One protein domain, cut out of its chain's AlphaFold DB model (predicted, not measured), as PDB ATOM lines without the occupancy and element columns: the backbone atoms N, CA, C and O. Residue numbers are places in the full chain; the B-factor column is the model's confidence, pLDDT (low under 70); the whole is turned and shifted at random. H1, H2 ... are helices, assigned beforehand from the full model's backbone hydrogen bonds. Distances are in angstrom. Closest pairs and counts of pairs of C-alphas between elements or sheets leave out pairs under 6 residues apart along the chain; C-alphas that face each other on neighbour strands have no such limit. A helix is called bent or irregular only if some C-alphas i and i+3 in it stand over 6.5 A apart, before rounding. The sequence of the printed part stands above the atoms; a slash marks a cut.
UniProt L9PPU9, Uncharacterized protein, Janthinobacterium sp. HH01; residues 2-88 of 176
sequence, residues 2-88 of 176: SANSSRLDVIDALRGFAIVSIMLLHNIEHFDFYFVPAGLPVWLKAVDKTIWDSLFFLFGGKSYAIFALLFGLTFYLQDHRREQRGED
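This is residues 2 to 88 of the 176 residues of an uncharacterized protein of Janthinobacterium sp. HH01 (UniProt L9PPU9). A long, bent helix, H2, folds back over a second long helix, H1, and crosses it in a narrow X, with residues 31 to 35 and 37 to 41 of their link standing free. The 87 printed residues, with two named helices in the order H1, H2 and no named strand, are all helix in class. The whole is an extended rod of 66 by 26 by 15 A, with a radius of gyration of the C-alphas of 19.5 A.

H2, residues 42 to 83, was assigned as one helix by its hydrogen bonds but is bent: C-alphas 58 and 61 are 8.4 A apart. Its arms H2a, residues 42 to 58, and H2b, residues 61 to 83, stand at a shallow tilt of 31 degrees. H2b, with residues 63 to 71 alone, touches residues 11 to 22 of H1, residues 3 to 30, at a steep tilt of 40 degrees, opposite ways; the closest C-alphas, of Ala 18 and Phe 67, are 5.4 A apart. H2a is close to H1 but not clearly touching, the closest C-alphas, of Leu 25 and Phe 56, being 7.3 A apart. Each O i to N i+4 pair is within hydrogen-bond range in H2a and H2b, and 22 of 24 in H1.

H2a measures 24.2 A, H2b 33.1 A and H1 41.3 A. C-alpha 3 is at (192.098, 197.671, 182.117), C-alpha 83 at (189.949, 218.917, 182.612).

The printed part has no cut; the 11-residue link is long. Residues 2 to 6 and 30 to 38 have pLDDT under 70.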
ATOM      1  N   SER A   2     191.666 196.726 186.796       37.78
ATOM      2  CA  SER A   2     190.996 197.599 185.820       37.78
ATOM      3  C   SER A   2     191.888 197.805 184.592       37.78
ATOM      4  O   SER A   2     193.031 198.226 184.745       37.78
ATOM      5  N   ALA A   3     191.367 197.576 183.388       54.59
ATOM      6  CA  ALA A   3     192.098 197.671 182.117       54.59
ATOM      7  C   ALA A   3     192.759 199.043 181.828       54.59
ATOM      8  O   ALA A   3     193.546 199.164 180.891       54.59
ATOM      9  N   ASN A   4     192.458 200.081 182.619       61.75
ATOM     10  CA  ASN A   4     193.065 201.406 182.494       61.75
ATOM     11  C   ASN A   4     194.521 201.459 182.971       61.75
ATOM     12  O   ASN A   4     195.299 202.174 182.354       61.75
ATOM     13  N   SER A   5     194.918 200.712 184.009       65.12
ATOM     14  CA  SER A   5     196.311 200.743 184.494       65.12
ATOM     15  C   SER A   5     197.270 200.160 183.455       65.12
ATOM     16  O   SER A   5     198.259 200.790 183.104       65.12
ATOM     17  N   SER A   6     196.882 199.043 182.837       69.25
ATOM     18  CA  SER A   6     197.681 198.340 181.828       69.25
ATOM     19  C   SER A   6     198.006 199.200 180.602       69.25
ATOM     20  O   SER A   6     199.089 199.092 180.038       69.25
ATOM     21  N   ARG A   7     197.089 200.082 180.176       75.06
ATOM     22  CA  ARG A   7     197.332 200.988 179.039       75.06
ATOM     23  C   ARG A   7     198.362 202.063 179.369       75.06
ATOM     24  O   ARG A   7     199.133 202.448 178.497       75.06
ATOM     25  N   LEU A   8     198.362 202.551 180.606       78.69
ATOM     26  CA  LEU A   8     199.324 203.559 181.052       78.69
ATOM     27  C   LEU A   8     200.716 202.967 181.181       78.69
ATOM     28  O   LEU A   8     201.665 203.605 180.739       78.69
ATOM     29  N   ASP A   9     200.805 201.737 181.679       83.25
ATOM     30  CA  ASP A   9     202.067 201.009 181.790       83.25
ATOM     31  C   ASP A   9     202.700 200.785 180.407       83.25
ATOM     32  O   ASP A   9     203.892 201.016 180.223       83.25
ATOM     33  N   VAL A  10     201.898 200.420 179.397       85.62
ATOM     34  CA  VAL A  10     202.381 200.252 178.014       85.62
ATOM     35  C   VAL A  10     202.872 201.575 177.420       85.62
ATOM     36  O   VAL A  10     203.925 201.604 176.784       85.62
ATOM     37  N   ILE A  11     202.143 202.677 177.627       84.44
ATOM     38  CA  ILE A  11     202.554 204.006 177.139       84.44
ATOM     39  C   ILE A  11     203.858 204.449 177.813       84.44
ATOM     40  O   ILE A  11     204.732 205.007 177.150       84.44
ATOM     41  N   ASP A  12     204.007 204.188 179.111       84.94
ATOM     42  CA  ASP A  12     205.207 204.559 179.857       84.94
ATOM     43  C   ASP A  12     206.426 203.728 179.426       84.94
ATOM     44  O   ASP A  12     207.497 204.284 179.174       84.94
ATOM     45  N   ALA A  13     206.241 202.420 179.219       86.25
ATOM     46  CA  ALA A  13     207.269 201.526 178.687       86.25
ATOM     47  C   ALA A  13     207.716 201.936 177.275       86.25
ATOM     48  O   ALA A  13     208.914 202.029 177.002       86.25
ATOM     49  N   LEU A  14     206.765 202.250 176.391       85.50
ATOM     50  CA  LEU A  14     207.049 202.744 175.043       85.50
ATOM     51  C   LEU A  14     207.806 204.076 175.070       85.50
ATOM     52  O   LEU A  14     208.715 204.285 174.267       85.50
ATOM     53  N   ARG A  15     207.473 204.976 176.003       85.19
ATOM     54  CA  ARG A  15     208.187 206.249 176.161       85.19
ATOM     55  C   ARG A  15     209.618 206.025 176.636       85.19
ATOM     56  O   ARG A  15     210.532 206.633 176.087       85.19
ATOM     57  N   GLY A  16     209.814 205.154 177.627       85.94
ATOM     58  CA  GLY A  16     211.145 204.766 178.093       85.94
ATOM     59  C   GLY A  16     211.987 204.179 176.962       85.94
ATOM     60  O   GLY A  16     213.116 204.612 176.745       85.94
ATOM     61  N   PHE A  17     211.401 203.280 176.169       87.38
ATOM     62  CA  PHE A  17     212.046 202.694 174.996       87.38
ATOM     63  C   PHE A  17     212.455 203.748 173.957       87.38
ATOM     64  O   PHE A  17     213.582 203.724 173.459       87.38
ATOM     65  N   ALA A  18     211.573 204.707 173.662       86.81
ATOM     66  CA  ALA A  18     211.861 205.783 172.721       86.81
ATOM     67  C   ALA A  18     213.009 206.686 173.205       86.81
ATOM     68  O   ALA A  18     213.902 207.009 172.425       86.81
ATOM     69  N   ILE A  19     213.028 207.044 174.493       86.50
ATOM     70  CA  ILE A  19     214.100 207.860 175.084       86.50
ATOM     71  C   ILE A  19     215.438 207.118 175.038       86.50
ATOM     72  O   ILE A  19     216.435 207.708 174.637       86.50
ATOM     73  N   VAL A  20     215.468 205.829 175.394       88.06
ATOM     74  CA  VAL A  20     216.691 205.009 175.320       88.06
ATOM     75  C   VAL A  20     217.191 204.900 173.880       88.06
ATOM     76  O   VAL A  20     218.389 205.019 173.643       88.06
ATOM     77  N   SER A  21     216.285 204.735 172.915       86.81
ATOM     78  CA  SER A  21     216.636 204.662 171.493       86.81
ATOM     79  C   SER A  21     217.244 205.971 170.982       86.81
ATOM     80  O   SER A  21     218.278 205.953 170.322       86.81
ATOM     81  N   ILE A  22     216.641 207.114 171.333       86.69
ATOM     82  CA  ILE A  22     217.165 208.447 170.996       86.69
ATOM     83  C   ILE A  22     218.514 208.687 171.678       86.69
ATOM     84  O   ILE A  22     219.433 209.196 171.048       86.69
ATOM     85  N   MET A  23     218.648 208.304 172.951       85.12
ATOM     86  CA  MET A  23     219.904 208.421 173.689       85.12
ATOM     87  C   MET A  23     221.010 207.595 173.028       85.12
ATOM     88  O   MET A  23     222.118 208.093 172.892       85.12
ATOM     89  N   LEU A  24     220.718 206.363 172.604       84.00
ATOM     90  CA  LEU A  24     221.681 205.498 171.924       84.00
ATOM     91  C   LEU A  24     222.130 206.097 170.585       84.00
ATOM     92  O   LEU A  24     223.325 206.139 170.310       84.00
ATOM     93  N   LEU A  25     221.179 206.582 169.780       80.75
ATOM     94  CA  LEU A  25     221.472 207.216 168.496       80.75
ATOM     95  C   LEU A  25     222.343 208.462 168.684       80.75
ATOM     96  O   LEU A  25     223.392 208.582 168.061       80.75
ATOM     97  N   HIS A  26     221.948 209.336 169.609       78.69
ATOM     98  CA  HIS A  26     222.677 210.563 169.889       78.69
ATOM     99  C   HIS A  26     224.055 210.289 170.498       78.69
ATOM    100  O   HIS A  26     225.021 210.974 170.184       78.69
ATOM    101  N   ASN A  27     224.172 209.253 171.336       78.56
ATOM    102  CA  ASN A  27     225.460 208.821 171.854       78.56
ATOM    103  C   ASN A  27     226.397 208.452 170.706       78.56
ATOM    104  O   ASN A  27     227.524 208.903 170.724       78.56
ATOM    105  N   ILE A  28     225.936 207.725 169.689       73.31
ATOM    106  CA  ILE A  28     226.777 207.289 168.565       73.31
ATOM    107  C   ILE A  28     227.091 208.415 167.579       73.31
ATOM    108  O   ILE A  28     228.200 208.452 167.054       73.31
ATOM    109  N   GLU A  29     226.166 209.351 167.355       71.19
ATOM    110  CA  GLU A  29     226.451 210.564 166.574       71.19
ATOM    111  C   GLU A  29     227.531 211.438 167.235       71.19
ATOM    112  O   GLU A  29     228.367 212.006 166.537       71.19
ATOM    113  N   HIS A  30     227.540 211.534 168.572       66.69
ATOM    114  CA  HIS A  30     228.459 212.411 169.317       66.69
ATOM    115  C   HIS A  30     229.707 211.720 169.885       66.69
ATOM    116  O   HIS A  30     230.683 212.410 170.176       66.69
ATOM    117  N   PHE A  31     229.709 210.392 170.057       64.81
ATOM    118  CA  PHE A  31     230.896 209.607 170.443       64.81
ATOM    119  C   PHE A  31     231.824 209.311 169.270       64.81
ATOM    120  O   PHE A  31     232.808 208.589 169.455       64.81
ATOM    121  N   ASP A  32     231.560 209.880 168.092       55.34
ATOM    122  CA  ASP A  32     232.543 209.928 167.023       55.34
ATOM    123  C   ASP A  32     233.744 210.734 167.541       55.34
ATOM    124  O   ASP A  32     233.802 211.966 167.501       55.34
ATOM    125  N   PHE A  33     234.706 210.025 168.137       50.66
ATOM    126  CA  PHE A  33     236.045 210.539 168.314       50.66
ATOM    127  C   PHE A  33     236.473 210.915 166.900       50.66
ATOM    128  O   PHE A  33     236.835 210.034 166.124       50.66
ATOM    129  N   TYR A  34     236.443 212.212 166.570       50.81
ATOM    130  CA  TYR A  34     236.830 212.812 165.280       50.81
ATOM    131  C   TYR A  34     238.257 212.449 164.803       50.81
ATOM    132  O   TYR A  34     238.779 213.008 163.840       50.81
ATOM    133  N   PHE A  35     238.906 211.509 165.478       54.75
ATOM    134  CA  PHE A  35     240.204 210.945 165.224       54.75
ATOM    135  C   PHE A  35     240.062 209.454 164.895       54.75
ATOM    136  O   PHE A  35     240.348 208.594 165.723       54.75
ATOM    137  N   VAL A  36     239.644 209.127 163.671       62.28
ATOM    138  CA  VAL A  36     239.810 207.763 163.151       62.28
ATOM    139  C   VAL A  36     241.317 207.523 162.995       62.28
ATOM    140  O   VAL A  36     241.944 208.193 162.169       62.28
ATOM    141  N   PRO A  37     241.941 206.600 163.751       66.19
ATOM    142  CA  PRO A  37     243.375 206.364 163.637       66.19
ATOM    143  C   PRO A  37     243.740 205.953 162.207       66.19
ATOM    144  O   PRO A  37     243.171 205.010 161.641       66.19
ATOM    145  N   ALA A  38     244.706 206.651 161.608       67.62
ATOM    146  CA  ALA A  38     245.257 206.261 160.318       67.62
ATOM    147  C   ALA A  38     245.920 204.877 160.462       67.62
ATOM    148  O   ALA A  38     246.907 204.734 161.176       67.62
ATOM    149  N   GLY A  39     245.346 203.851 159.822       73.00
ATOM    150  CA  GLY A  39     245.843 202.467 159.882       73.00
ATOM    151  C   GLY A  39     244.833 201.404 160.331       73.00
ATOM    152  O   GLY A  39     245.219 200.246 160.474       73.00
ATOM    153  N   LEU A  40     243.552 201.745 160.540       75.56
ATOM    154  CA  LEU A  40     242.547 200.738 160.905       75.56
ATOM    155  C   LEU A  40     242.406 199.620 159.846       75.56
ATOM    156  O   LEU A  40     242.294 199.936 158.654       75.56
ATOM    157  N   PRO A  41     242.313 198.340 160.263       83.81
ATOM    158  CA  PRO A  41     242.051 197.224 159.359       83.81
ATOM    159  C   PRO A  41     240.757 197.423 158.557       83.81
ATOM    160  O   PRO A  41     239.751 197.888 159.094       83.81
ATOM    161  N   VAL A  42     240.751 197.006 157.286       82.25
ATOM    162  CA  VAL A  42     239.582 197.137 156.390       82.25
ATOM    163  C   VAL A  42     238.338 196.448 156.963       82.25
ATOM    164  O   VAL A  42     237.243 196.998 156.876       82.25
ATOM    165  N   TRP A  43     238.503 195.285 157.603       84.25
ATOM    166  CA  TRP A  43     237.393 194.561 158.229       84.25
ATOM    167  C   TRP A  43     236.759 195.349 159.383       84.25
ATOM    168  O   TRP A  43     235.542 195.334 159.529       84.25
ATOM    169  N   LEU A  44     237.562 196.091 160.154       82.25
ATOM    170  CA  LEU A  44     237.075 196.868 161.292       82.25
ATOM    171  C   LEU A  44     236.270 198.085 160.821       82.25
ATOM    172  O   LEU A  44     235.204 198.354 161.359       82.25
ATOM    173  N   LYS A  45     236.717 198.747 159.742       79.31
ATOM    174  CA  LYS A  45     235.957 199.829 159.085       79.31
ATOM    175  C   LYS A  45     234.630 199.342 158.497       79.31
ATOM    176  O   LYS A  45     233.634 200.054 158.546       79.31
ATOM    177  N   ALA A  46     234.610 198.138 157.921       82.75
ATOM    178  CA  ALA A  46     233.390 197.557 157.366       82.75
ATOM    179  C   ALA A  46     232.377 197.199 158.464       82.75
ATOM    180  O   ALA A  46     231.185 197.457 158.300       82.75
ATOM    181  N   VAL A  47     232.845 196.639 159.584       84.50
ATOM    182  CA  VAL A  47     232.001 196.334 160.749       84.50
ATOM    183  C   VAL A  47     231.433 197.613 161.356       84.50
ATOM    184  O   VAL A  47     230.225 197.679 161.561       84.50
ATOM    185  N   ASP A  48     232.269 198.629 161.567       82.38
ATOM    186  CA  ASP A  48     231.852 199.934 162.090       82.38
ATOM    187  C   ASP A  48     230.746 200.564 161.232       82.38
ATOM    188  O   ASP A  48     229.643 200.817 161.717       82.38
ATOM    189  N   LYS A  49     230.973 200.656 159.915       81.44
ATOM    190  CA  LYS A  49     229.963 201.147 158.970       81.44
ATOM    191  C   LYS A  49     228.672 200.325 159.008       81.44
ATOM    192  O   LYS A  49     227.583 200.888 158.997       81.44
ATOM    193  N   THR A  50     228.777 198.998 159.070       84.81
ATOM    194  CA  THR A  50     227.600 198.114 159.112       84.81
ATOM    195  C   THR A  50     226.784 198.329 160.385       84.81
ATOM    196  O   THR A  50     225.554 198.329 160.328       84.81
ATOM    197  N   ILE A  51     227.448 198.523 161.528       84.06
ATOM    198  CA  ILE A  51     226.794 198.850 162.797       84.06
ATOM    199  C   ILE A  51     226.089 200.202 162.673       84.06
ATOM    200  O   ILE A  51     224.909 200.289 163.008       84.06
ATOM    201  N   TRP A  52     226.772 201.214 162.134       81.19
ATOM    202  CA  TRP A  52     226.231 202.561 161.964       81.19
ATOM    203  C   TRP A  52     224.981 202.570 161.074       81.19
ATOM    204  O   TRP A  52     223.917 203.019 161.503       81.19
ATOM    205  N   ASP A  53     225.069 201.962 159.887       82.38
ATOM    206  CA  ASP A  53     223.964 201.857 158.928       82.38
ATOM    207  C   ASP A  53     222.779 201.074 159.516       82.38
ATOM    208  O   ASP A  53     221.623 201.491 159.402       82.38
ATOM    209  N   SER A  54     223.050 199.954 160.196       85.25
ATOM    210  CA  SER A  54     222.004 199.133 160.821       85.25
ATOM    211  C   SER A  54     221.281 199.895 161.926       85.25
ATOM    212  O   SER A  54     220.056 199.811 162.047       85.25
ATOM    213  N   LEU A  55     222.025 200.652 162.732       82.94
ATOM    214  CA  LEU A  55     221.466 201.380 163.856       82.94
ATOM    215  C   LEU A  55     220.677 202.608 163.405       82.94
ATOM    216  O   LEU A  55     219.568 202.817 163.893       82.94
ATOM    217  N   PHE A  56     221.170 203.354 162.417       81.88
ATOM    218  CA  PHE A  56     220.409 204.438 161.793       81.88
ATOM    219  C   PHE A  56     219.137 203.931 161.112       81.88
ATOM    220  O   PHE A  56     218.069 204.529 161.252       81.88
ATOM    221  N   PHE A  57     219.208 202.792 160.423       83.56
ATOM    222  CA  PHE A  57     218.041 202.193 159.781       83.56
ATOM    223  C   PHE A  57     216.987 201.709 160.791       83.56
ATOM    224  O   PHE A  57     215.771 201.820 160.555       83.56
ATOM    225  N   LEU A  58     217.432 201.143 161.917       82.44
ATOM    226  CA  LEU A  58     216.544 200.597 162.938       82.44
ATOM    227  C   LEU A  58     215.979 201.688 163.855       82.44
ATOM    228  O   LEU A  58     214.771 201.709 164.093       82.44
ATOM    229  N   PHE A  59     216.829 202.605 164.317       81.31
ATOM    230  CA  PHE A  59     216.520 203.574 165.368       81.31
ATOM    231  C   PHE A  59     216.494 205.034 164.929       81.31
ATOM    232  O   PHE A  59     216.109 205.851 165.755       81.31
ATOM    233  N   GLY A  60     216.852 205.385 163.693       79.06
ATOM    234  CA  GLY A  60     216.860 206.771 163.213       79.06
ATOM    235  C   GLY A  60     215.472 207.426 163.223       79.06
ATOM    236  O   GLY A  60     214.856 207.654 164.264       79.06
ATOM    237  N   GLY A  61     214.911 207.713 162.046       76.69
ATOM    238  CA  GLY A  61     213.627 208.432 161.949       76.69
ATOM    239  C   GLY A  61     212.467 207.795 162.738       76.69
ATOM    240  O   GLY A  61     211.582 208.493 163.232       76.69
ATOM    241  N   LYS A  62     212.493 206.470 162.922       86.31
ATOM    242  CA  LYS A  62     211.440 205.709 163.611       86.31
ATOM    243  C   LYS A  62     211.342 206.056 165.099       86.31
ATOM    244  O   LYS A  62     210.232 206.229 165.598       86.31
ATOM    245  N   SER A  63     212.470 206.195 165.798       86.88
ATOM    246  CA  SER A  63     212.458 206.493 167.238       86.88
ATOM    247  C   SER A  63     211.918 207.892 167.504       86.88
ATOM    248  O   SER A  63     211.101 208.067 168.407       86.88
ATOM    249  N   TYR A  64     212.295 208.870 166.672       84.44
ATOM    250  CA  TYR A  64     211.769 210.233 166.755       84.44
ATOM    251  C   TYR A  64     210.259 210.286 166.502       84.44
ATOM    252  O   TYR A  64     209.540 210.950 167.246       84.44
ATOM    253  N   ALA A  65     209.757 209.543 165.508       86.94
ATOM    254  CA  ALA A  65     208.323 209.470 165.227       86.94
ATOM    255  C   ALA A  65     207.534 208.839 166.389       86.94
ATOM    256  O   ALA A  65     206.505 209.375 166.808       86.94
ATOM    257  N   ILE A  66     208.035 207.731 166.948       88.50
ATOM    258  CA  ILE A  66     207.427 207.057 168.103       88.50
ATOM    259  C   ILE A  66     207.434 207.985 169.322       88.50
ATOM    260  O   ILE A  66     206.403 208.148 169.978       88.50
ATOM    261  N   PHE A  67     208.564 208.641 169.598       88.06
ATOM    262  CA  PHE A  67     208.688 209.606 170.685       88.06
ATOM    263  C   PHE A  67     207.693 210.758 170.538       88.06
ATOM    264  O   PHE A  67     206.961 211.039 171.483       88.06
ATOM    265  N   ALA A  68     207.608 211.384 169.361       86.94
ATOM    266  CA  ALA A  68     206.690 212.491 169.104       86.94
ATOM    267  C   ALA A  68     205.220 212.080 169.300       86.94
ATOM    268  O   ALA A  68     204.451 212.805 169.938       86.94
ATOM    269  N   LEU A  69     204.838 210.890 168.824       88.88
ATOM    270  CA  LEU A  69     203.486 210.356 168.986       88.88
ATOM    271  C   LEU A  69     203.149 210.083 170.460       88.88
ATOM    272  O   LEU A  69     202.097 210.502 170.943       88.88
ATOM    273  N   LEU A  70     204.049 209.426 171.196       88.00
ATOM    274  CA  LEU A  70     203.872 209.140 172.626       88.00
ATOM    275  C   LEU A  70     203.882 210.413 173.468       88.00
ATOM    276  O   LEU A  70     203.140 210.513 174.447       88.00
ATOM    277  N   PHE A  71     204.706 211.389 173.096       87.50
ATOM    278  CA  PHE A  71     204.773 212.689 173.744       87.50
ATOM    279  C   PHE A  71     203.453 213.452 173.572       87.50
ATOM    280  O   PHE A  71     202.873 213.900 174.564       87.50
ATOM    281  N   GLY A  72     202.918 213.513 172.348       88.06
ATOM    282  CA  GLY A  72     201.610 214.111 172.070       88.06
ATOM    283  C   GLY A  72     200.461 213.389 172.783       88.06
ATOM    284  O   GLY A  72     199.616 214.030 173.409       88.06
ATOM    285  N   LEU A  73     200.467 212.052 172.780       88.25
ATOM    286  CA  LEU A  73     199.494 211.244 173.519       88.25
ATOM    287  C   LEU A  73     199.563 211.509 175.029       88.25
ATOM    288  O   LEU A  73     198.535 211.628 175.694       88.25
ATOM    289  N   THR A  74     200.775 211.625 175.573       85.94
ATOM    290  CA  THR A  74     201.011 211.925 176.988       85.94
ATOM    291  C   THR A  74     200.478 213.306 177.354       85.94
ATOM    292  O   THR A  74     199.843 213.448 178.398       85.94
ATOM    293  N   PHE A  75     200.705 214.307 176.501       87.81
ATOM    294  CA  PHE A  75     200.143 215.644 176.673       87.81
ATOM    295  C   PHE A  75     198.610 215.593 176.713       87.81
ATOM    296  O   PHE A  75     198.021 216.030 177.700       87.81
ATOM    297  N   TYR A  76     197.977 214.978 175.708       87.50
ATOM    298  CA  TYR A  76     196.517 214.860 175.627       87.50
ATOM    299  C   TYR A  76     195.927 214.153 176.852       87.50
ATOM    300  O   TYR A  76     194.937 214.591 177.432       87.50
ATOM    301  N   LEU A  77     196.566 213.070 177.293       85.44
ATOM    302  CA  LEU A  77     196.100 212.296 178.433       85.44
ATOM    303  C   LEU A  77     196.225 213.056 179.759       85.44
ATOM    304  O   LEU A  77     195.389 212.882 180.647       85.44
ATOM    305  N   GLN A  78     197.269 213.870 179.922       84.75
ATOM    306  CA  GLN A  78     197.420 214.712 181.106       84.75
ATOM    307  C   GLN A  78     196.413 215.866 181.111       84.75
ATOM    308  O   GLN A  78     195.839 216.142 182.165       84.75
ATOM    309  N   ASP A  79     196.175 216.481 179.952       85.62
ATOM    310  CA  ASP A  79     195.197 217.553 179.770       85.62
ATOM    311  C   ASP A  79     193.779 217.049 180.075       85.62
ATOM    312  O   ASP A  79     193.137 217.528 181.007       85.62
ATOM    313  N   HIS A  80     193.358 215.953 179.436       84.75
ATOM    314  CA  HIS A  80     192.025 215.376 179.621       84.75
ATOM    315  C   HIS A  80     191.731 214.973 181.078       84.75
ATOM    316  O   HIS A  80     190.625 215.165 181.582       84.75
ATOM    317  N   ARG A  81     192.722 214.442 181.808       82.88
ATOM    318  CA  ARG A  81     192.553 214.096 183.235       82.88
ATOM    319  C   ARG A  81     192.399 215.313 184.138       82.88
ATOM    320  O   ARG A  81     191.749 215.211 185.176       82.88
ATOM    321  N   ARG A  82     193.061 216.419 183.802       83.69
ATOM    322  CA  ARG A  82     193.003 217.673 184.566       83.69
ATOM    323  C   ARG A  82     191.712 218.423 184.270       83.69
ATOM    324  O   ARG A  82     191.081 218.894 185.211       83.69
ATOM    325  N   GLU A  83     191.265 218.411 183.014       85.31
ATOM    326  CA  GLU A  83     189.949 218.917 182.612       85.31
ATOM    327  C   GLU A  83     188.818 218.207 183.366       85.31
ATOM    328  O   GLU A  83     187.953 218.868 183.933       85.31
ATOM    329  N   GLN A  84     188.869 216.874 183.485       85.06
ATOM    330  CA  GLN A  84     187.902 216.104 184.286       85.06
ATOM    331  C   GLN A  84     187.877 216.491 185.776       85.06
ATOM    332  O   GLN A  84     186.900 216.210 186.466       85.06
ATOM    333  N   ARG A  85     188.948 217.110 186.286       84.81
ATOM    334  CA  ARG A  85     189.069 217.581 187.676       84.81
ATOM    335  C   ARG A  85     188.839 219.090 187.821       84.81
ATOM    336  O   ARG A  85     188.901 219.588 188.940       84.81
ATOM    337  N   GLY A  86     188.587 219.811 186.724       79.75
ATOM    338  CA  GLY A  86     188.435 221.269 186.721       79.75
ATOM    339  C   GLY A  86     189.723 222.039 187.036       79.75
ATOM    340  O   GLY A  86     189.653 223.196 187.439       79.75
ATOM    341  N   GLU A  87     190.895 221.414 186.889       82.94
ATOM    342  CA  GLU A  87     192.190 222.035 187.184       82.94
ATOM    343  C   GLU A  87     192.910 222.516 185.919       82.94
ATOM    344  O   GLU A  87     192.913 221.845 184.885       82.94
ATOM    345  N   ASP A  88     193.649 223.620 186.036       78.38
ATOM    346  CA  ASP A  88     194.511 224.111 184.963       78.38
ATOM    347  C   ASP A  88     195.793 223.269 184.814       78.38
ATOM    348  O   ASP A  88     196.757 223.377 185.579       78.38
TER     349      ASP A  88